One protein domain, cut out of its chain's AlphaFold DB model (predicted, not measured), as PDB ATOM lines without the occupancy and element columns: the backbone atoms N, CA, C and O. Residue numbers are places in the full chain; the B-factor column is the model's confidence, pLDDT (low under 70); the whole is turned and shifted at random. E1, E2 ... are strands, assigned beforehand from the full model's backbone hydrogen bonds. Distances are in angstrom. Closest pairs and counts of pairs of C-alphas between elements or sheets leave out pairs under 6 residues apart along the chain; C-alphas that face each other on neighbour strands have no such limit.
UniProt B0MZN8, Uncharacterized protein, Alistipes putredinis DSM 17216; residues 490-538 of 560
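AT A GLANCE: This is residues 490 to 538 of the 560 residues of an uncharacterized protein of Alistipes putredinis DSM 17216 (UniProt B0MZN8). With little regular structure, the model is a small hairpin, E1 and E2, with a looping stretch before it and a long arm, residues 524 to 538, that sticks out and folds back. Residues 491 to 492 pair antiparallel with 506 to 507 of E1. The printed part has 49 residues and no named helix; along it come E1, E2 and E3, all strand by class, with 13 residues. It is loose, radius of gyration of the C-alphas 12.1 A, spanning 27 by 23 by 21 A.

IN THESE COORDINATES: E1, residues 505 to 509, begins at C-alpha (9.072, -13.022, -15.499) and measures 13.3 A. E2, residues 516 to 520, measures 13.5 A. E3, residues 535 to 537, measures 6.4 A and ends at (-2.618, -10.471, -2.522).

HOW THE PARTS SIT: E1 and E2 form an antiparallel hairpin at 171 degrees; N 506 and O 519 are 2.8 A apart, within hydrogen-bond range. E3 pairs with no named strand and is apart from both.

THE WHOLE: The printed part has no cut. The link E2 to E3 is long, 14 residues. Residues 537 to 538 have pLDDT under 70.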
ATOM      1  N   SER A 490       4.258 -10.783 -26.684       89.38
ATOM      2  CA  SER A 490       4.652 -11.165 -25.333       89.38
ATOM      3  C   SER A 490       6.177 -11.279 -25.194       89.38
ATOM      4  O   SER A 490       6.843 -11.751 -26.113       89.38
ATOM      5  N   LEU A 491       6.717 -10.921 -24.031       91.62
ATOM      6  CA  LEU A 491       8.137 -11.012 -23.684       91.62
ATOM      7  C   LEU A 491       8.291 -11.775 -22.366       91.62
ATOM      8  O   LEU A 491       7.554 -11.492 -21.433       91.62
ATOM      9  N   SER A 492       9.228 -12.712 -22.246       91.50
ATOM     10  CA  SER A 492       9.424 -13.459 -20.997       91.50
ATOM     11  C   SER A 492      10.863 -13.919 -20.797       91.50
ATOM     12  O   SER A 492      11.636 -14.013 -21.748       91.50
ATOM     13  N   SER A 493      11.208 -14.263 -19.558       89.56
ATOM     14  CA  SER A 493      12.385 -15.078 -19.251       89.56
ATOM     15  C   SER A 493      12.267 -16.487 -19.847       89.56
ATOM     16  O   SER A 493      11.154 -16.986 -20.024       89.56
ATOM     17  N   GLU A 494      13.406 -17.155 -20.063       85.94
ATOM     18  CA  GLU A 494      13.499 -18.498 -20.667       85.94
ATOM     19  C   GLU A 494      12.628 -19.555 -19.965       85.94
ATOM     20  O   GLU A 494      11.990 -20.368 -20.627       85.94
ATOM     21  N   ARG A 495      12.571 -19.536 -18.628       85.75
ATOM     22  CA  ARG A 495      11.880 -20.558 -17.819       85.75
ATOM     23  C   ARG A 495      10.582 -20.066 -17.172       85.75
ATOM     24  O   ARG A 495      10.188 -20.583 -16.129       85.75
ATOM     25  N   PHE A 496       9.915 -19.078 -17.776       89.25
ATOM     26  CA  PHE A 496       8.687 -18.528 -17.200       89.25
ATOM     27  C   PHE A 496       7.602 -19.602 -17.025       89.25
ATOM     28  O   PHE A 496       7.189 -20.240 -17.992       89.25
ATOM     29  N   THR A 497       7.102 -19.762 -15.800       86.62
ATOM     30  CA  THR A 497       5.950 -20.622 -15.493       86.62
ATOM     31  C   THR A 497       4.863 -19.783 -14.839       86.62
ATOM     32  O   THR A 497       5.115 -19.111 -13.846       86.62
ATOM     33  N   SER A 498       3.651 -19.818 -15.395       80.12
ATOM     34  CA  SER A 498       2.502 -19.102 -14.835       80.12
ATOM     35  C   SER A 498       1.967 -19.806 -13.585       80.12
ATOM     36  O   SER A 498       2.015 -21.029 -13.483       80.12
ATOM     37  N   GLY A 499       1.362 -19.041 -12.678       75.56
ATOM     38  CA  GLY A 499       0.789 -19.548 -11.431       75.56
ATOM     39  C   GLY A 499       1.661 -19.237 -10.216       75.56
ATOM     40  O   GLY A 499       2.782 -18.764 -10.339       75.56
ATOM     41  N   MET A 500       1.120 -19.483  -9.023       72.88
ATOM     42  CA  MET A 500       1.701 -19.010  -7.758       72.88
ATOM     43  C   MET A 500       3.086 -19.594  -7.440       72.88
ATOM     44  O   MET A 500       3.937 -18.883  -6.924       72.88
ATOM     45  N   ALA A 501       3.315 -20.877  -7.736       74.81
ATOM     46  CA  ALA A 501       4.622 -21.530  -7.583       74.81
ATOM     47  C   ALA A 501       5.483 -21.426  -8.857       74.81
ATOM     48  O   ALA A 501       6.411 -22.209  -9.059       74.81
ATOM     49  N   GLY A 502       5.110 -20.510  -9.752       80.94
ATOM     50  CA  GLY A 502       5.843 -20.201 -10.963       80.94
ATOM     51  C   GLY A 502       7.210 -19.588 -10.676       80.94
ATOM     52  O   GLY A 502       7.528 -19.237  -9.543       80.94
ATOM     53  N   THR A 503       8.022 -19.481 -11.721       86.62
ATOM     54  CA  THR A 503       9.322 -18.801 -11.668       86.62
ATOM     55  C   THR A 503       9.503 -17.962 -12.926       86.62
ATOM     56  O   THR A 503       8.888 -18.253 -13.957       86.62
ATOM     57  N   GLY A 504      10.367 -16.957 -12.862       89.06
ATOM     58  CA  GLY A 504      10.738 -16.062 -13.943       89.06
ATOM     59  C   GLY A 504       9.917 -14.774 -14.016       89.06
ATOM     60  O   GLY A 504       9.322 -14.284 -13.059       89.06
ATOM     61  N   TRP A 505       9.906 -14.179 -15.205       91.94
ATOM     62  CA  TRP A 505       9.072 -13.022 -15.499       91.94
ATOM     63  C   TRP A 505       8.487 -13.099 -16.901       91.94
ATOM     64  O   TRP A 505       9.076 -13.701 -17.801       91.94
ATOM     65  N   ALA A 506       7.340 -12.461 -17.099       91.69
ATOM     66  CA  ALA A 506       6.737 -12.309 -18.407       91.69
ATOM     67  C   ALA A 506       5.820 -11.090 -18.493       91.69
ATOM     68  O   ALA A 506       5.067 -10.802 -17.576       91.69
ATOM     69  N   ILE A 507       5.844 -10.420 -19.637       91.88
ATOM     70  CA  ILE A 507       4.863  -9.456 -20.116       91.88
ATOM     71  C   ILE A 507       4.069 -10.181 -21.201       91.88
ATOM     72  O   ILE A 507       4.563 -10.366 -22.310       91.88
ATOM     73  N   LEU A 508       2.872 -10.662 -20.885       89.12
ATOM     74  CA  LEU A 508       2.080 -11.511 -21.765       89.12
ATOM     75  C   LEU A 508       0.840 -10.790 -22.271       89.12
ATOM     76  O   LEU A 508       0.071 -10.231 -21.495       89.12
ATOM     77  N   ARG A 509       0.590 -10.888 -23.577       88.06
ATOM     78  CA  ARG A 509      -0.699 -10.532 -24.167       88.06
ATOM     79  C   ARG A 509      -1.671 -11.706 -24.048       88.06
ATOM     80  O   ARG A 509      -1.457 -12.765 -24.640       88.06
ATOM     81  N   SER A 510      -2.765 -11.506 -23.320       82.69
ATOM     82  CA  SER A 510      -3.882 -12.446 -23.243       82.69
ATOM     83  C   SER A 510      -4.555 -12.583 -24.608       82.69
ATOM     84  O   SER A 510      -4.999 -11.597 -25.196       82.69
ATOM     85  N   ARG A 511      -4.670 -13.817 -25.114       81.94
ATOM     86  CA  ARG A 511      -5.364 -14.092 -26.386       81.94
ATOM     87  C   ARG A 511      -6.884 -13.957 -26.275       81.94
ATOM     88  O   ARG A 511      -7.536 -13.725 -27.284       81.94
ATOM     89  N   THR A 512      -7.429 -14.089 -25.068       79.69
ATOM     90  CA  THR A 512      -8.877 -14.078 -24.818       79.69
ATOM     91  C   THR A 512      -9.416 -12.661 -24.641       79.69
ATOM     92  O   THR A 512     -10.508 -12.354 -25.100       79.69
ATOM     93  N   THR A 513      -8.648 -11.786 -23.987       82.25
ATOM     94  CA  THR A 513      -9.079 -10.421 -23.627       82.25
ATOM     95  C   THR A 513      -8.283  -9.331 -24.339       82.25
ATOM     96  O   THR A 513      -8.645  -8.162 -24.268       82.25
ATOM     97  N   GLY A 514      -7.170  -9.675 -24.992       81.06
ATOM     98  CA  GLY A 514      -6.263  -8.717 -25.629       81.06
ATOM     99  C   GLY A 514      -5.427  -7.879 -24.657       81.06
ATOM    100  O   GLY A 514      -4.531  -7.171 -25.116       81.06
ATOM    101  N   SER A 515      -5.682  -7.968 -23.346       84.75
ATOM    102  CA  SER A 515      -4.951  -7.244 -22.303       84.75
ATOM    103  C   SER A 515      -3.516  -7.747 -22.161       84.75
ATOM    104  O   SER A 515      -3.232  -8.921 -22.398       84.75
ATOM    105  N   ILE A 516      -2.608  -6.856 -21.767       87.31
ATOM    106  CA  ILE A 516      -1.214  -7.194 -21.474       87.31
ATOM    107  C   ILE A 516      -1.046  -7.236 -19.956       87.31
ATOM    108  O   ILE A 516      -1.353  -6.257 -19.281       87.31
ATOM    109  N   SER A 517      -0.570  -8.358 -19.425       87.56
ATOM    110  CA  SER A 517      -0.241  -8.529 -18.009       87.56
ATOM    111  C   SER A 517       1.257  -8.725 -17.835       87.56
ATOM    112  O   SER A 517       1.904  -9.360 -18.662       87.56
ATOM    113  N   ALA A 518       1.820  -8.185 -16.756       88.75
ATOM    114  CA  ALA A 518       3.219  -8.386 -16.406       88.75
ATOM    115  C   ALA A 518       3.317  -9.150 -15.079       88.75
ATOM    116  O   ALA A 518       2.717  -8.744 -14.089       88.75
ATOM    117  N   THR A 519       4.045 -10.264 -15.074       88.62
ATOM    118  CA  THR A 519       4.292 -11.144 -13.923       88.62
ATOM    119  C   THR A 519       5.794 -11.202 -13.682       88.62
ATOM    120  O   THR A 519       6.546 -11.385 -14.636       88.62
ATOM    121  N   PHE A 520       6.235 -11.047 -12.437       88.31
ATOM    122  CA  PHE A 520       7.644 -11.100 -12.046       88.31
ATOM    123  C   PHE A 520       7.770 -11.852 -10.720       88.31
ATOM    124  O   PHE A 520       6.964 -11.599  -9.825       88.31
ATOM    125  N   ASP A 521       8.796 -12.694 -10.576       85.62
ATOM    126  CA  ASP A 521       9.190 -13.258  -9.273       85.62
ATOM    127  C   ASP A 521       9.483 -12.151  -8.251       85.62
ATOM    128  O   ASP A 521       9.043 -12.201  -7.105       85.62
ATOM    129  N   GLU A 522      10.220 -11.128  -8.686       84.81
ATOM    130  CA  GLU A 522      10.576  -9.972  -7.877       84.81
ATOM    131  C   GLU A 522      10.616  -8.712  -8.746       84.81
ATOM    132  O   GLU A 522      11.220  -8.686  -9.823       84.81
ATOM    133  N   LEU A 523       9.984  -7.637  -8.266       87.06
ATOM    134  CA  LEU A 523       9.966  -6.340  -8.934       87.06
ATOM    135  C   LEU A 523      10.412  -5.241  -7.965       87.06
ATOM    136  O   LEU A 523       9.685  -4.863  -7.051       87.06
ATOM    137  N   THR A 524      11.594  -4.672  -8.204       87.88
ATOM    138  CA  THR A 524      12.094  -3.504  -7.461       87.88
ATOM    139  C   THR A 524      11.923  -2.221  -8.282       87.88
ATOM    140  O   THR A 524      12.505  -2.088  -9.359       87.88
ATOM    141  N   ILE A 525      11.197  -1.224  -7.755       88.19
ATOM    142  CA  ILE A 525      10.979   0.080  -8.414       88.19
ATOM    143  C   ILE A 525      11.666   1.194  -7.617       88.19
ATOM    144  O   ILE A 525      11.247   1.546  -6.523       88.19
ATOM    145  N   ARG A 526      12.721   1.797  -8.181       82.31
ATOM    146  CA  ARG A 526      13.591   2.742  -7.446       82.31
ATOM    147  C   ARG A 526      13.146   4.209  -7.431       82.31
ATOM    148  O   ARG A 526      13.711   4.990  -6.675       82.31
ATOM    149  N   LYS A 527      12.214   4.631  -8.293       88.19
ATOM    150  CA  LYS A 527      11.805   6.049  -8.398       88.19
ATOM    151  C   LYS A 527      10.312   6.238  -8.172       88.19
ATOM    152  O   LYS A 527       9.898   6.611  -7.086       88.19
ATOM    153  N   ARG A 528       9.497   6.038  -9.206       86.38
ATOM    154  CA  ARG A 528       8.056   6.294  -9.144       86.38
ATOM    155  C   ARG A 528       7.317   5.213  -9.919       86.38
ATOM    156  O   ARG A 528       7.571   5.061 -11.110       86.38
ATOM    157  N   MET A 529       6.403   4.518  -9.252       87.38
ATOM    158  CA  MET A 529       5.381   3.677  -9.876       87.38
ATOM    159  C   MET A 529       4.098   4.508 -10.001       87.38
ATOM    160  O   MET A 529       3.766   5.255  -9.083       87.38
ATOM    161  N   ARG A 530       3.403   4.434 -11.137       86.00
ATOM    162  CA  ARG A 530       2.068   5.028 -11.315       86.00
ATOM    163  C   ARG A 530       1.113   3.899 -11.665       86.00
ATOM    164  O   ARG A 530       1.349   3.215 -12.656       86.00
ATOM    165  N   VAL A 531       0.080   3.716 -10.857       81.88
ATOM    166  CA  VAL A 531      -0.913   2.654 -11.019       81.88
ATOM    167  C   VAL A 531      -2.287   3.280 -10.840       81.88
ATOM    168  O   VAL A 531      -2.448   4.139  -9.977       81.88
ATOM    169  N   TYR A 532      -3.242   2.899 -11.687       82.31
ATOM    170  CA  TYR A 532      -4.628   3.349 -11.552       82.31
ATOM    171  C   TYR A 532      -5.343   2.629 -10.400       82.31
ATOM    172  O   TYR A 532      -6.085   3.271  -9.670       82.31
ATOM    173  N   GLU A 533      -5.069   1.333 -10.215       78.69
ATOM    174  CA  GLU A 533      -5.622   0.473  -9.163       78.69
ATOM    175  C   GLU A 533      -4.588  -0.607  -8.793       78.69
ATOM    176  O   GLU A 533      -4.007  -1.228  -9.687       78.69
ATOM    177  N   LEU A 534      -4.308  -0.799  -7.498       80.19
ATOM    178  CA  LEU A 534      -3.313  -1.758  -7.000       80.19
ATOM    179  C   LEU A 534      -3.950  -2.720  -5.992       80.19
ATOM    180  O   LEU A 534      -4.243  -2.339  -4.862       80.19
ATOM    181  N   GLU A 535      -4.084  -3.986  -6.378       74.44
ATOM    182  CA  GLU A 535      -4.496  -5.070  -5.485       74.44
ATOM    183  C   GLU A 535      -3.260  -5.823  -4.961       74.44
ATOM    184  O   GLU A 535      -2.415  -6.259  -5.747       74.44
ATOM    185  N   VAL A 536      -3.139  -5.988  -3.636       70.19
ATOM    186  CA  VAL A 536      -2.033  -6.727  -3.004       70.19
ATOM    187  C   VAL A 536      -2.566  -8.021  -2.391       70.19
ATOM    188  O   VAL A 536      -3.199  -8.033  -1.336       70.19
ATOM    189  N   GLN A 537      -2.280  -9.146  -3.041       66.25
ATOM    190  CA  GLN A 537      -2.618 -10.471  -2.522       66.25
ATOM    191  C   GLN A 537      -1.372 -11.116  -1.902       66.25
ATOM    192  O   GLN A 537      -0.365 -11.306  -2.587       66.25
ATOM    193  N   ARG A 538      -1.417 -11.444  -0.603       61.53
ATOM    194  CA  ARG A 538      -0.313 -12.106   0.106       61.53
ATOM    195  C   ARG A 538      -0.686 -13.557   0.379       61.53
ATOM    196  O   ARG A 538      -1.316 -13.884   1.373       61.53
TER     197      ARG A 538